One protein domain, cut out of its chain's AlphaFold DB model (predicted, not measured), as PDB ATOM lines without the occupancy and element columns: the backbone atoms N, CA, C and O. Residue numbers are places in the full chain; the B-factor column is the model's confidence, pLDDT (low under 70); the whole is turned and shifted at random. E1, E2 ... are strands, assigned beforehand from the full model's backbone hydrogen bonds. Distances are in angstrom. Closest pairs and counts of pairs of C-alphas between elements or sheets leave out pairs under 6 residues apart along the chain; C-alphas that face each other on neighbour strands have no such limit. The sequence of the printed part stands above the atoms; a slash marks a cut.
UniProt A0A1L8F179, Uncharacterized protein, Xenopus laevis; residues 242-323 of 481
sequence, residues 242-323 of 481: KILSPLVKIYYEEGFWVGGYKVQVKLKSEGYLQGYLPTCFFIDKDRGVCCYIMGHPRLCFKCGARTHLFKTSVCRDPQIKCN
ATOM      1  N   LYS A 242     -14.551  91.321 -78.463       84.69
ATOM      2  CA  LYS A 242     -14.324  89.878 -78.481       84.69
ATOM      3  C   LYS A 242     -15.631  89.212 -78.881       84.69
ATOM      4  O   LYS A 242     -16.635  89.356 -78.184       84.69
ATOM      5  N   ILE A 243     -15.623  88.492 -79.998       85.12
ATOM      6  CA  ILE A 243     -16.731  87.606 -80.362       85.12
ATOM      7  C   ILE A 243     -16.783  86.496 -79.298       85.12
ATOM      8  O   ILE A 243     -15.794  85.802 -79.074       85.12
ATOM      9  N   LEU A 244     -17.909  86.403 -78.587       90.62
ATOM     10  CA  LEU A 244     -18.139  85.465 -77.480       90.62
ATOM     11  C   LEU A 244     -18.926  84.221 -77.904       90.62
ATOM     12  O   LEU A 244     -18.888  83.215 -77.202       90.62
ATOM     13  N   SER A 245     -19.658  84.283 -79.016       91.25
ATOM     14  CA  SER A 245     -20.307  83.121 -79.625       91.25
ATOM     15  C   SER A 245     -20.136  83.155 -81.141       91.25
ATOM     16  O   SER A 245     -20.067  84.251 -81.706       91.25
ATOM     17  N   PRO A 246     -20.151  81.998 -81.824       91.00
ATOM     18  CA  PRO A 246     -20.408  81.969 -83.259       91.00
ATOM     19  C   PRO A 246     -21.780  82.587 -83.586       91.00
ATOM     20  O   PRO A 246     -22.581  82.890 -82.691       91.00
ATOM     21  N   LEU A 247     -22.044  82.754 -84.881       87.44
ATOM     22  CA  LEU A 247     -23.372  83.066 -85.396       87.44
ATOM     23  C   LEU A 247     -24.281  81.839 -85.231       87.44
ATOM     24  O   LEU A 247     -23.950  80.757 -85.710       87.44
ATOM     25  N   VAL A 248     -25.411  82.013 -84.551       92.38
ATOM     26  CA  VAL A 248     -26.404  80.971 -84.256       92.38
ATOM     27  C   VAL A 248     -27.725  81.326 -84.944       92.38
ATOM     28  O   VAL A 248     -28.141  82.485 -84.922       92.38
ATOM     29  N   LYS A 249     -28.390  80.330 -85.544       92.50
ATOM     30  CA  LYS A 249     -29.737  80.456 -86.126       92.50
ATOM     31  C   LYS A 249     -30.753  80.468 -84.971       92.50
ATOM     32  O   LYS A 249     -30.943  79.449 -84.316       92.50
ATOM     33  N   ILE A 250     -31.334  81.630 -84.671       92.31
ATOM     34  CA  ILE A 250     -32.352  81.809 -83.623       92.31
ATOM     35  C   ILE A 250     -33.717  81.851 -84.303       92.31
ATOM     36  O   ILE A 250     -33.954  82.727 -85.129       92.31
ATOM     37  N   TYR A 251     -34.603  80.923 -83.955       88.50
ATOM     38  CA  TYR A 251     -35.980  80.889 -84.447       88.50
ATOM     39  C   TYR A 251     -36.905  81.686 -83.519       88.50
ATOM     40  O   TYR A 251     -36.708  81.688 -82.302       88.50
ATOM     41  N   TYR A 252     -37.905  82.350 -84.096       88.69
ATOM     42  CA  TYR A 252     -39.018  82.967 -83.374       88.69
ATOM     43  C   TYR A 252     -40.278  82.097 -83.462       88.69
ATOM     44  O   TYR A 252     -40.398  81.242 -84.336       88.69
ATOM     45  N   GLU A 253     -41.241  82.358 -82.576       80.75
ATOM     46  CA  GLU A 253     -42.543  81.670 -82.508       80.75
ATOM     47  C   GLU A 253     -43.345  81.771 -83.824       80.75
ATOM     48  O   GLU A 253     -44.092  80.864 -84.170       80.75
ATOM     49  N   GLU A 254     -43.124  82.830 -84.611       87.25
ATOM     50  CA  GLU A 254     -43.706  83.034 -85.948       87.25
ATOM     51  C   GLU A 254     -42.985  82.243 -87.071       87.25
ATOM     52  O   GLU A 254     -43.195  82.497 -88.257       87.25
ATOM     53  N   GLY A 255     -42.103  81.297 -86.731       85.62
ATOM     54  CA  GLY A 255     -41.459  80.360 -87.665       85.62
ATOM     55  C   GLY A 255     -40.279  80.916 -88.477       85.62
ATOM     56  O   GLY A 255     -39.498  80.138 -89.027       85.62
ATOM     57  N   PHE A 256     -40.089  82.238 -88.527       80.25
ATOM     58  CA  PHE A 256     -38.904  82.845 -89.140       80.25
ATOM     59  C   PHE A 256     -37.671  82.779 -88.221       80.25
ATOM     60  O   PHE A 256     -37.775  82.635 -87.001       80.25
ATOM     61  N   TRP A 257     -36.482  82.911 -88.813       90.38
ATOM     62  CA  TRP A 257     -35.204  82.867 -88.099       90.38
ATOM     63  C   TRP A 257     -34.383  84.148 -88.280       90.38
ATOM     64  O   TRP A 257     -34.509  84.851 -89.280       90.38
ATOM     65  N   VAL A 258     -33.492  84.422 -87.325       89.50
ATOM     66  CA  VAL A 258     -32.477  85.486 -87.395       89.50
ATOM     67  C   VAL A 258     -31.096  84.963 -87.003       89.50
ATOM     68  O   VAL A 258     -30.962  84.030 -86.209       89.50
ATOM     69  N   GLY A 259     -30.044  85.569 -87.551       90.69
ATOM     70  CA  GLY A 259     -28.668  85.295 -87.142       90.69
ATOM     71  C   GLY A 259     -28.309  86.058 -85.865       90.69
ATOM     72  O   GLY A 259     -28.138  87.274 -85.903       90.69
ATOM     73  N   GLY A 260     -28.166  85.356 -84.741       91.00
ATOM     74  CA  GLY A 260     -27.742  85.939 -83.466       91.00
ATOM     75  C   GLY A 260     -26.292  85.605 -83.122       91.00
ATOM     76  O   GLY A 260     -25.881  84.451 -83.205       91.00
ATOM     77  N   TYR A 261     -25.511  86.595 -82.691       92.19
ATOM     78  CA  TYR A 261     -24.146  86.397 -82.191       92.19
ATOM     79  C   TYR A 261     -23.870  87.314 -80.994       92.19
ATOM     80  O   TYR A 261     -24.465  88.384 -80.857       92.19
ATOM     81  N   LYS A 262     -22.974  86.892 -80.096       88.12
ATOM     82  CA  LYS A 262     -22.621  87.635 -78.879       88.12
ATOM     83  C   LYS A 262     -21.257  88.298 -79.046       88.12
ATOM     84  O   LYS A 262     -20.284  87.632 -79.393       88.12
ATOM     85  N   VAL A 263     -21.167  89.589 -78.728       87.81
ATOM     86  CA  VAL A 263     -19.903  90.340 -78.643       87.81
ATOM     87  C   VAL A 263     -19.752  90.986 -77.271       87.81
ATOM     88  O   VAL A 263     -20.672  91.620 -76.759       87.81
ATOM     89  N   GLN A 264     -18.568  90.854 -76.682       85.69
ATOM     90  CA  GLN A 264     -18.115  91.705 -75.587       85.69
ATOM     91  C   GLN A 264     -17.560  92.984 -76.206       85.69
ATOM     92  O   GLN A 264     -16.699  92.877 -77.070       85.69
ATOM     93  N   VAL A 265     -18.004  94.169 -75.780       84.25
ATOM     94  CA  VAL A 265     -17.480  95.453 -76.279       84.25
ATOM     95  C   VAL A 265     -16.861  96.234 -75.124       84.25
ATOM     96  O   VAL A 265     -17.552  96.593 -74.171       84.25
ATOM     97  N   LYS A 266     -15.557  96.516 -75.208       82.44
ATOM     98  CA  LYS A 266     -14.848  97.375 -74.251       82.44
ATOM     99  C   LYS A 266     -15.080  98.846 -74.610       82.44
ATOM    100  O   LYS A 266     -14.496  99.368 -75.559       82.44
ATOM    101  N   LEU A 267     -15.959  99.510 -73.866       82.38
ATOM    102  CA  LEU A 267     -16.254 100.935 -74.040       82.38
ATOM    103  C   LEU A 267     -15.173 101.777 -73.349       82.38
ATOM    104  O   LEU A 267     -14.800 101.487 -72.212       82.38
ATOM    105  N   LYS A 268     -14.669 102.814 -74.028       77.44
ATOM    106  CA  LYS A 268     -13.705 103.753 -73.433       77.44
ATOM    107  C   LYS A 268     -14.377 104.570 -72.326       77.44
ATOM    108  O   LYS A 268     -15.517 105.003 -72.478       77.44
ATOM    109  N   SER A 269     -13.654 104.796 -71.237       78.00
ATOM    110  CA  SER A 269     -14.034 105.697 -70.148       78.00
ATOM    111  C   SER A 269     -13.009 106.819 -70.043       78.00
ATOM    112  O   SER A 269     -11.827 106.542 -69.840       78.00
ATOM    113  N   GLU A 270     -13.456 108.066 -70.159       77.56
ATOM    114  CA  GLU A 270     -12.602 109.247 -70.011       77.56
ATOM    115  C   GLU A 270     -12.982 109.951 -68.702       77.56
ATOM    116  O   GLU A 270     -14.048 110.555 -68.563       77.56
ATOM    117  N   GLY A 271     -12.135 109.771 -67.683       82.00
ATOM    118  CA  GLY A 271     -12.456 110.135 -66.302       82.00
ATOM    119  C   GLY A 271     -13.722 109.425 -65.805       82.00
ATOM    120  O   GLY A 271     -13.879 108.216 -65.964       82.00
ATOM    121  N   TYR A 272     -14.646 110.191 -65.224       65.19
ATOM    122  CA  TYR A 272     -15.932 109.688 -64.721       65.19
ATOM    123  C   TYR A 272     -16.971 109.404 -65.822       65.19
ATOM    124  O   TYR A 272     -18.042 108.866 -65.531       65.19
ATOM    125  N   LEU A 273     -16.692 109.760 -67.082       53.22
ATOM    126  CA  LEU A 273     -17.595 109.517 -68.205       53.22
ATOM    127  C   LEU A 273     -17.279 108.166 -68.851       53.22
ATOM    128  O   LEU A 273     -16.441 108.051 -69.744       53.22
ATOM    129  N   GLN A 274     -17.992 107.128 -68.411       68.12
ATOM    130  CA  GLN A 274     -18.072 105.875 -69.156       68.12
ATOM    131  C   GLN A 274     -18.790 106.133 -70.488       68.12
ATOM    132  O   GLN A 274     -19.924 106.615 -70.498       68.12
ATOM    133  N   GLY A 275     -18.147 105.812 -71.613       70.75
ATOM    134  CA  GLY A 275     -18.786 105.861 -72.923       70.75
ATOM    135  C   GLY A 275     -19.962 104.885 -72.985       70.75
ATOM    136  O   GLY A 275     -19.837 103.730 -72.584       70.75
ATOM    137  N   TYR A 276     -21.102 105.349 -73.492       72.12
ATOM    138  CA  TYR A 276     -22.304 104.539 -73.690       72.12
ATOM    139  C   TYR A 276     -22.404 104.084 -75.149       72.12
ATOM    140  O   TYR A 276     -21.999 104.810 -76.058       72.12
ATOM    141  N   LEU A 277     -23.000 102.915 -75.391       76.88
ATOM    142  CA  LEU A 277     -23.417 102.533 -76.742       76.88
ATOM    143  C   LEU A 277     -24.539 103.482 -77.210       76.88
ATOM    144  O   LEU A 277     -25.488 103.719 -76.451       76.88
ATOM    145  N   PRO A 278     -24.465 104.042 -78.429       76.62
ATOM    146  CA  PRO A 278     -25.495 104.945 -78.925       76.62
ATOM    147  C   PRO A 278     -26.818 104.190 -79.112       76.62
ATOM    148  O   PRO A 278     -26.848 103.093 -79.663       76.62
ATOM    149  N   THR A 279     -27.930 104.782 -78.662       75.06
ATOM    150  CA  THR A 279     -29.266 104.147 -78.655       75.06
ATOM    151  C   THR A 279     -29.695 103.618 -80.026       75.06
ATOM    152  O   THR A 279     -30.403 102.617 -80.111       75.06
ATOM    153  N   CYS A 280     -29.237 104.255 -81.103       74.44
ATOM    154  CA  CYS A 280     -29.208 103.668 -82.435       74.44
ATOM    155  C   CYS A 280     -27.865 103.963 -83.107       74.44
ATOM    156  O   CYS A 280     -27.264 105.012 -82.873       74.44
ATOM    157  N   PHE A 281     -27.442 103.045 -83.962       78.88
ATOM    158  CA  PHE A 281     -26.229 103.099 -84.769       78.88
ATOM    159  C   PHE A 281     -26.571 102.661 -86.197       78.88
ATOM    160  O   PHE A 281     -27.710 102.286 -86.474       78.88
ATOM    161  N   PHE A 282     -25.601 102.716 -87.102       68.94
ATOM    162  CA  PHE A 282     -25.757 102.200 -88.459       68.94
ATOM    163  C   PHE A 282     -24.716 101.110 -88.709       68.94
ATOM    164  O   PHE A 282     -23.564 101.252 -88.292       68.94
ATOM    165  N   ILE A 283     -25.141 100.025 -89.353       72.38
ATOM    166  CA  ILE A 283     -24.270  99.035 -89.987       72.38
ATOM    167  C   ILE A 283     -24.488  99.236 -91.483       72.38
ATOM    168  O   ILE A 283     -25.561  98.933 -91.996       72.38
ATOM    169  N   ASP A 284     -23.509  99.830 -92.157       78.75
ATOM    170  CA  ASP A 284     -23.600 100.246 -93.558       78.75
ATOM    171  C   ASP A 284     -24.849 101.105 -93.847       78.75
ATOM    172  O   ASP A 284     -24.874 102.282 -93.481       78.75
ATOM    173  N   LYS A 285     -25.887 100.539 -94.479       76.75
ATOM    174  CA  LYS A 285     -27.165 101.226 -94.756       76.75
ATOM    175  C   LYS A 285     -28.232 100.989 -93.680       76.75
ATOM    176  O   LYS A 285     -29.180 101.767 -93.587       76.75
ATOM    177  N   ASP A 286     -28.083  99.947 -92.866       67.12
ATOM    178  CA  ASP A 286     -29.117  99.472 -91.952       67.12
ATOM    179  C   ASP A 286     -29.007 100.106 -90.565       67.12
ATOM    180  O   ASP A 286     -27.928 100.262 -89.987       67.12
ATOM    181  N   ARG A 287     -30.158 100.469 -89.993       80.94
ATOM    182  CA  ARG A 287     -30.231 101.157 -88.700       80.94
ATOM    183  C   ARG A 287     -30.349 100.171 -87.537       80.94
ATOM    184  O   ARG A 287     -31.447  99.759 -87.165       80.94
ATOM    185  N   GLY A 288     -29.223  99.875 -86.895       79.06
ATOM    186  CA  GLY A 288     -29.183  99.146 -85.628       79.06
ATOM    187  C   GLY A 288     -29.785  99.942 -84.460       79.06
ATOM    188  O   GLY A 288     -29.630 101.162 -84.358       79.06
ATOM    189  N   VAL A 289     -30.446  99.249 -83.531       78.00
ATOM    190  CA  VAL A 289     -30.987  99.821 -82.285       78.00
ATOM    191  C   VAL A 289     -30.384  99.077 -81.092       78.00
ATOM    192  O   VAL A 289     -30.516  97.861 -80.976       78.00
ATOM    193  N   CYS A 290     -29.726  99.800 -80.185       80.69
ATOM    194  CA  CYS A 290     -29.176  99.225 -78.958       80.69
ATOM    195  C   CYS A 290     -30.275  99.041 -77.904       80.69
ATOM    196  O   CYS A 290     -30.512  99.905 -77.053       80.69
ATOM    197  N   CYS A 291     -30.922  97.877 -77.930       69.69
ATOM    198  CA  CYS A 291     -31.803  97.418 -76.860       69.69
ATOM    199  C   CYS A 291     -30.988  97.069 -75.603       69.69
ATOM    200  O   CYS A 291     -30.497  95.953 -75.445       69.69
ATOM    201  N   TYR A 292     -30.849  98.035 -74.693       69.12
ATOM    202  CA  TYR A 292     -30.231  97.832 -73.381       69.12
ATOM    203  C   TYR A 292     -31.033  96.823 -72.540       69.12
ATOM    204  O   TYR A 292     -32.078  97.156 -71.976       69.12
ATOM    205  N   ILE A 293     -30.516  95.594 -72.441       48.72
ATOM    206  CA  ILE A 293     -31.071  94.513 -71.612       48.72
ATOM    207  C   ILE A 293     -31.144  94.959 -70.140       48.72
ATOM    208  O   ILE A 293     -30.299  95.718 -69.652       48.72
ATOM    209  N   MET A 294     -32.173  94.494 -69.419       44.69
ATOM    210  CA  MET A 294     -32.352  94.799 -67.999       44.69
ATOM    211  C   MET A 294     -31.172  94.272 -67.171       44.69
ATOM    212  O   MET A 294     -31.013  93.072 -66.984       44.69
ATOM    213  N   GLY A 295     -30.344  95.199 -66.688       50.19
ATOM    214  CA  GLY A 295     -29.103  94.915 -65.965       50.19
ATOM    215  C   GLY A 295     -28.223  96.159 -65.830       50.19
ATOM    216  O   GLY A 295     -27.652  96.400 -64.769       50.19
ATOM    217  N   HIS A 296     -28.199  97.024 -66.852       59.38
ATOM    218  CA  HIS A 296     -27.647  98.372 -66.690       59.38
ATOM    219  C   HIS A 296     -28.478  99.176 -65.672       59.38
ATOM    220  O   HIS A 296     -29.715  99.147 -65.734       59.38
ATOM    221  N   PRO A 297     -27.839  99.926 -64.750       55.91
ATOM    222  CA  PRO A 297     -28.562 100.772 -63.812       55.91
ATOM    223  C   PRO A 297     -29.338 101.840 -64.590       55.91
ATOM    224  O   PRO A 297     -28.773 102.568 -65.405       55.91
ATOM    225  N   ARG A 298     -30.646 101.937 -64.330       63.69
ATOM    226  CA  ARG A 298     -31.560 102.894 -64.974       63.69
ATOM    227  C   ARG A 298     -31.348 104.311 -64.423       63.69
ATOM    228  O   ARG A 298     -32.206 104.852 -63.735       63.69
ATOM    229  N   LEU A 299     -30.180 104.888 -64.702       69.44
ATOM    230  CA  LEU A 299     -29.858 106.278 -64.391       69.44
ATOM    231  C   LEU A 299     -30.683 107.205 -65.296       69.44
ATOM    232  O   LEU A 299     -30.771 106.988 -66.509       69.44
ATOM    233  N   CYS A 300     -31.273 108.261 -64.743       72.19
ATOM    234  CA  CYS A 300     -31.932 109.274 -65.556       72.19
ATOM    235  C   CYS A 300     -30.893 110.071 -66.362       72.19
ATOM    236  O   CYS A 300     -30.049 110.759 -65.790       72.19
ATOM    237  N   PHE A 301     -31.020 110.059 -67.694       62.69
ATOM    238  CA  PHE A 301     -30.162 110.775 -68.658       62.69
ATOM    239  C   PHE A 301     -30.010 112.298 -68.436       62.69
ATOM    240  O   PHE A 301     -29.237 112.930 -69.148       62.69
ATOM    241  N   LYS A 302     -30.747 112.908 -67.497       67.38
ATOM    242  CA  LYS A 302     -30.669 114.345 -67.169       67.38
ATOM    243  C   LYS A 302     -29.907 114.666 -65.880       67.38
ATOM    244  O   LYS A 302     -29.507 115.812 -65.714       67.38
ATOM    245  N   CYS A 303     -29.758 113.706 -64.967       73.69
ATOM    246  CA  CYS A 303     -29.255 113.960 -63.608       73.69
ATOM    247  C   CYS A 303     -28.487 112.788 -62.970       73.69
ATOM    248  O   CYS A 303     -27.986 112.921 -61.860       73.69
ATOM    249  N   GLY A 304     -28.416 111.620 -63.617       70.12
ATOM    250  CA  GLY A 304     -27.747 110.433 -63.074       70.12
ATOM    251  C   GLY A 304     -28.511 109.700 -61.960       70.12
ATOM    252  O   GLY A 304     -28.091 108.618 -61.555       70.12
ATOM    253  N   ALA A 305     -29.643 110.219 -61.475       73.31
ATOM    254  CA  ALA A 305     -30.402 109.592 -60.393       73.31
ATOM    255  C   ALA A 305     -30.984 108.221 -60.798       73.31
ATOM    256  O   ALA A 305     -31.535 108.064 -61.887       73.31
ATOM    257  N   ARG A 306     -30.919 107.236 -59.889       71.56
ATOM    258  CA  ARG A 306     -31.490 105.878 -60.059       71.56
ATOM    259  C   ARG A 306     -33.008 105.802 -59.844       71.56
ATOM    260  O   ARG A 306     -33.602 104.753 -60.059       71.56
ATOM    261  N   THR A 307     -33.620 106.878 -59.356       68.56
ATOM    262  CA  THR A 307     -34.990 106.889 -58.816       68.56
ATOM    263  C   THR A 307     -36.084 107.031 -59.869       68.56
ATOM    264  O   THR A 307     -37.253 106.833 -59.552       68.56
ATOM    265  N   HIS A 308     -35.746 107.403 -61.105       73.19
ATOM    266  CA  HIS A 308     -36.729 107.696 -62.146       73.19
ATOM    267  C   HIS A 308     -36.143 107.553 -63.560       73.19
ATOM    268  O   HIS A 308     -34.929 107.556 -63.760       73.19
ATOM    269  N   LEU A 309     -37.014 107.428 -64.565       65.31
ATOM    270  CA  LEU A 309     -36.635 107.195 -65.965       65.31
ATOM    271  C   LEU A 309     -36.763 108.460 -66.821       65.31
ATOM    272  O   LEU A 309     -37.634 109.293 -66.587       65.31
ATOM    273  N   PHE A 310     -35.990 108.545 -67.909       61.12
ATOM    274  CA  PHE A 310     -36.022 109.673 -68.856       61.12
ATOM    275  C   PHE A 310     -37.428 110.015 -69.404       61.12
ATOM    276  O   PHE A 310     -37.711 111.182 -69.678       61.12
ATOM    277  N   LYS A 311     -38.317 109.016 -69.547       58.22
ATOM    278  CA  LYS A 311     -39.720 109.209 -69.970       58.22
ATOM    279  C   LYS A 311     -40.629 109.788 -68.876       58.22
ATOM    280  O   LYS A 311     -41.657 110.366 -69.221       58.22
ATOM    281  N   THR A 312     -40.288 109.658 -67.592       58.16
ATOM    282  CA  THR A 312     -41.083 110.274 -66.515       58.16
ATOM    283  C   THR A 312     -40.871 111.788 -66.514       58.16
ATOM    284  O   THR A 312     -39.745 112.282 -66.543       58.16
ATOM    285  N   SER A 313     -41.967 112.544 -66.504       56.19
ATOM    286  CA  SER A 313     -41.970 114.011 -66.618       56.19
ATOM    287  C   SER A 313     -41.448 114.740 -65.372       56.19
ATOM    288  O   SER A 313     -41.309 115.961 -65.405       56.19
ATOM    289  N   VAL A 314     -41.151 114.007 -64.294       64.06
ATOM    290  CA  VAL A 314     -40.934 114.518 -62.931       64.06
ATOM    291  C   VAL A 314     -39.491 114.260 -62.462       64.06
ATOM    292  O   VAL A 314     -39.242 113.798 -61.354       64.06
ATOM    293  N   CYS A 315     -38.519 114.577 -63.321       66.50
ATOM    294  CA  CYS A 315     -37.129 114.790 -62.906       66.50
ATOM    295  C   CYS A 315     -37.109 116.069 -62.052       66.50
ATOM    296  O   CYS A 315     -37.304 117.156 -62.595       66.50
ATOM    297  N   ARG A 316     -36.998 115.935 -60.722       64.75
ATOM    298  CA  ARG A 316     -37.099 117.062 -59.766       64.75
ATOM    299  C   ARG A 316     -35.773 117.776 -59.499       64.75
ATOM    300  O   ARG A 316     -35.756 118.742 -58.744       64.75
ATOM    301  N   ASP A 317     -34.679 117.307 -60.086       66.06
ATOM    302  CA  ASP A 317     -33.343 117.837 -59.842       66.06
ATOM    303  C   ASP A 317     -33.263 119.333 -60.215       66.06
ATOM    304  O   ASP A 317     -33.481 119.693 -61.377       66.06
ATOM    305  N   PRO A 318     -32.932 120.235 -59.269       64.00
ATOM    306  CA  PRO A 318     -33.002 121.682 -59.500       64.00
ATOM    307  C   PRO A 318     -31.971 122.184 -60.526       64.00
ATOM    308  O   PRO A 318     -32.067 123.310 -61.008       64.00
ATOM    309  N   GLN A 319     -30.999 121.346 -60.896       74.00
ATOM    310  CA  GLN A 319     -29.898 121.671 -61.805       74.00
ATOM    311  C   GLN A 319     -30.207 121.422 -63.295       74.00
ATOM    312  O   GLN A 319     -29.325 121.621 -64.131       74.00
ATOM    313  N   ILE A 320     -31.431 121.013 -63.667       76.38
ATOM    314  CA  ILE A 320     -31.813 120.827 -65.082       76.38
ATOM    315  C   ILE A 320     -31.720 122.167 -65.825       76.38
ATOM    316  O   ILE A 320     -32.621 123.002 -65.728       76.38
ATOM    317  N   LYS A 321     -30.643 122.352 -66.595       82.31
ATOM    318  CA  LYS A 321     -30.489 123.458 -67.547       82.31
ATOM    319  C   LYS A 321     -31.377 123.227 -68.766       82.31
ATOM    320  O   LYS A 321     -31.438 122.128 -69.320       82.31
ATOM    321  N   CYS A 322     -32.052 124.275 -69.214       86.12
ATOM    322  CA  CYS A 322     -32.878 124.245 -70.407       86.12
ATOM    323  C   CYS A 322     -32.024 124.417 -71.673       86.12
ATOM    324  O   CYS A 322     -31.479 125.491 -71.896       86.12
ATOM    325  N   ASN A 323     -31.968 123.418 -72.562       83.31
ATOM    326  CA  ASN A 323     -31.196 123.505 -73.816       83.31
ATOM    327  C   ASN A 323     -31.572 124.683 -74.747       83.31
ATOM    328  O   ASN A 323     -30.833 124.936 -75.690       83.31
TER     329      ASN A 323
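What this domain is: This is residues 242 to 323 of the 481 residues of an uncharacterized protein of Xenopus laevis (UniProt A0A1L8F179). A loose chain with little regular structure: hairpin E1 and E2 makes one end, lone strand E3 leads off from it, a second small hairpin, E4 and E5, follows, and the unnamed stretch 290 to 323 winds out to the other end. The printed part has 82 residues, with no named helix and five named strands in the order E1 to E5, of which E1 and E2 make one antiparallel pair and E4 and E5 another, while E3 pairs with no named strand; the class is all strand, with only 20 of the 82 printed residues in named elements. It is only just loose, close to extended, with a radius of gyration of the C-alphas of 17.4 A and spans of 49 by 33 by 27 A.

Where its parts are: E1, residues 248 to 251, begins at C-alpha (-26.404, 80.971, -84.256). E2 is 257 to 260, E3 263 to 266, E4 280 to 283, 10.1 A long, and E5 286 to 289, ending at (-30.987, 99.821, -82.285).

How they stand to each other: Hairpin E1 and E2 is antiparallel at 145 degrees, with N 248 and O 260 2.8 A apart. E2 runs on into E3 at 35 degrees. E3 pairs with no named strand; residues 242 to 243 pair with its residues 263 to 264, antiparallel. Hairpin E4 and E5 has N 281 and O 288 at 2.9 A. E1 and E4 are apart.

The domain as a whole: The C-alphas of Gly 255 and Pro 318, the two farthest apart, are 50.7 A apart. The printed part has no cut. Link E3 to E4 is long. Mean pLDDT of the printed part is 75.4; 27 residues are under 70, among them 291 to 299.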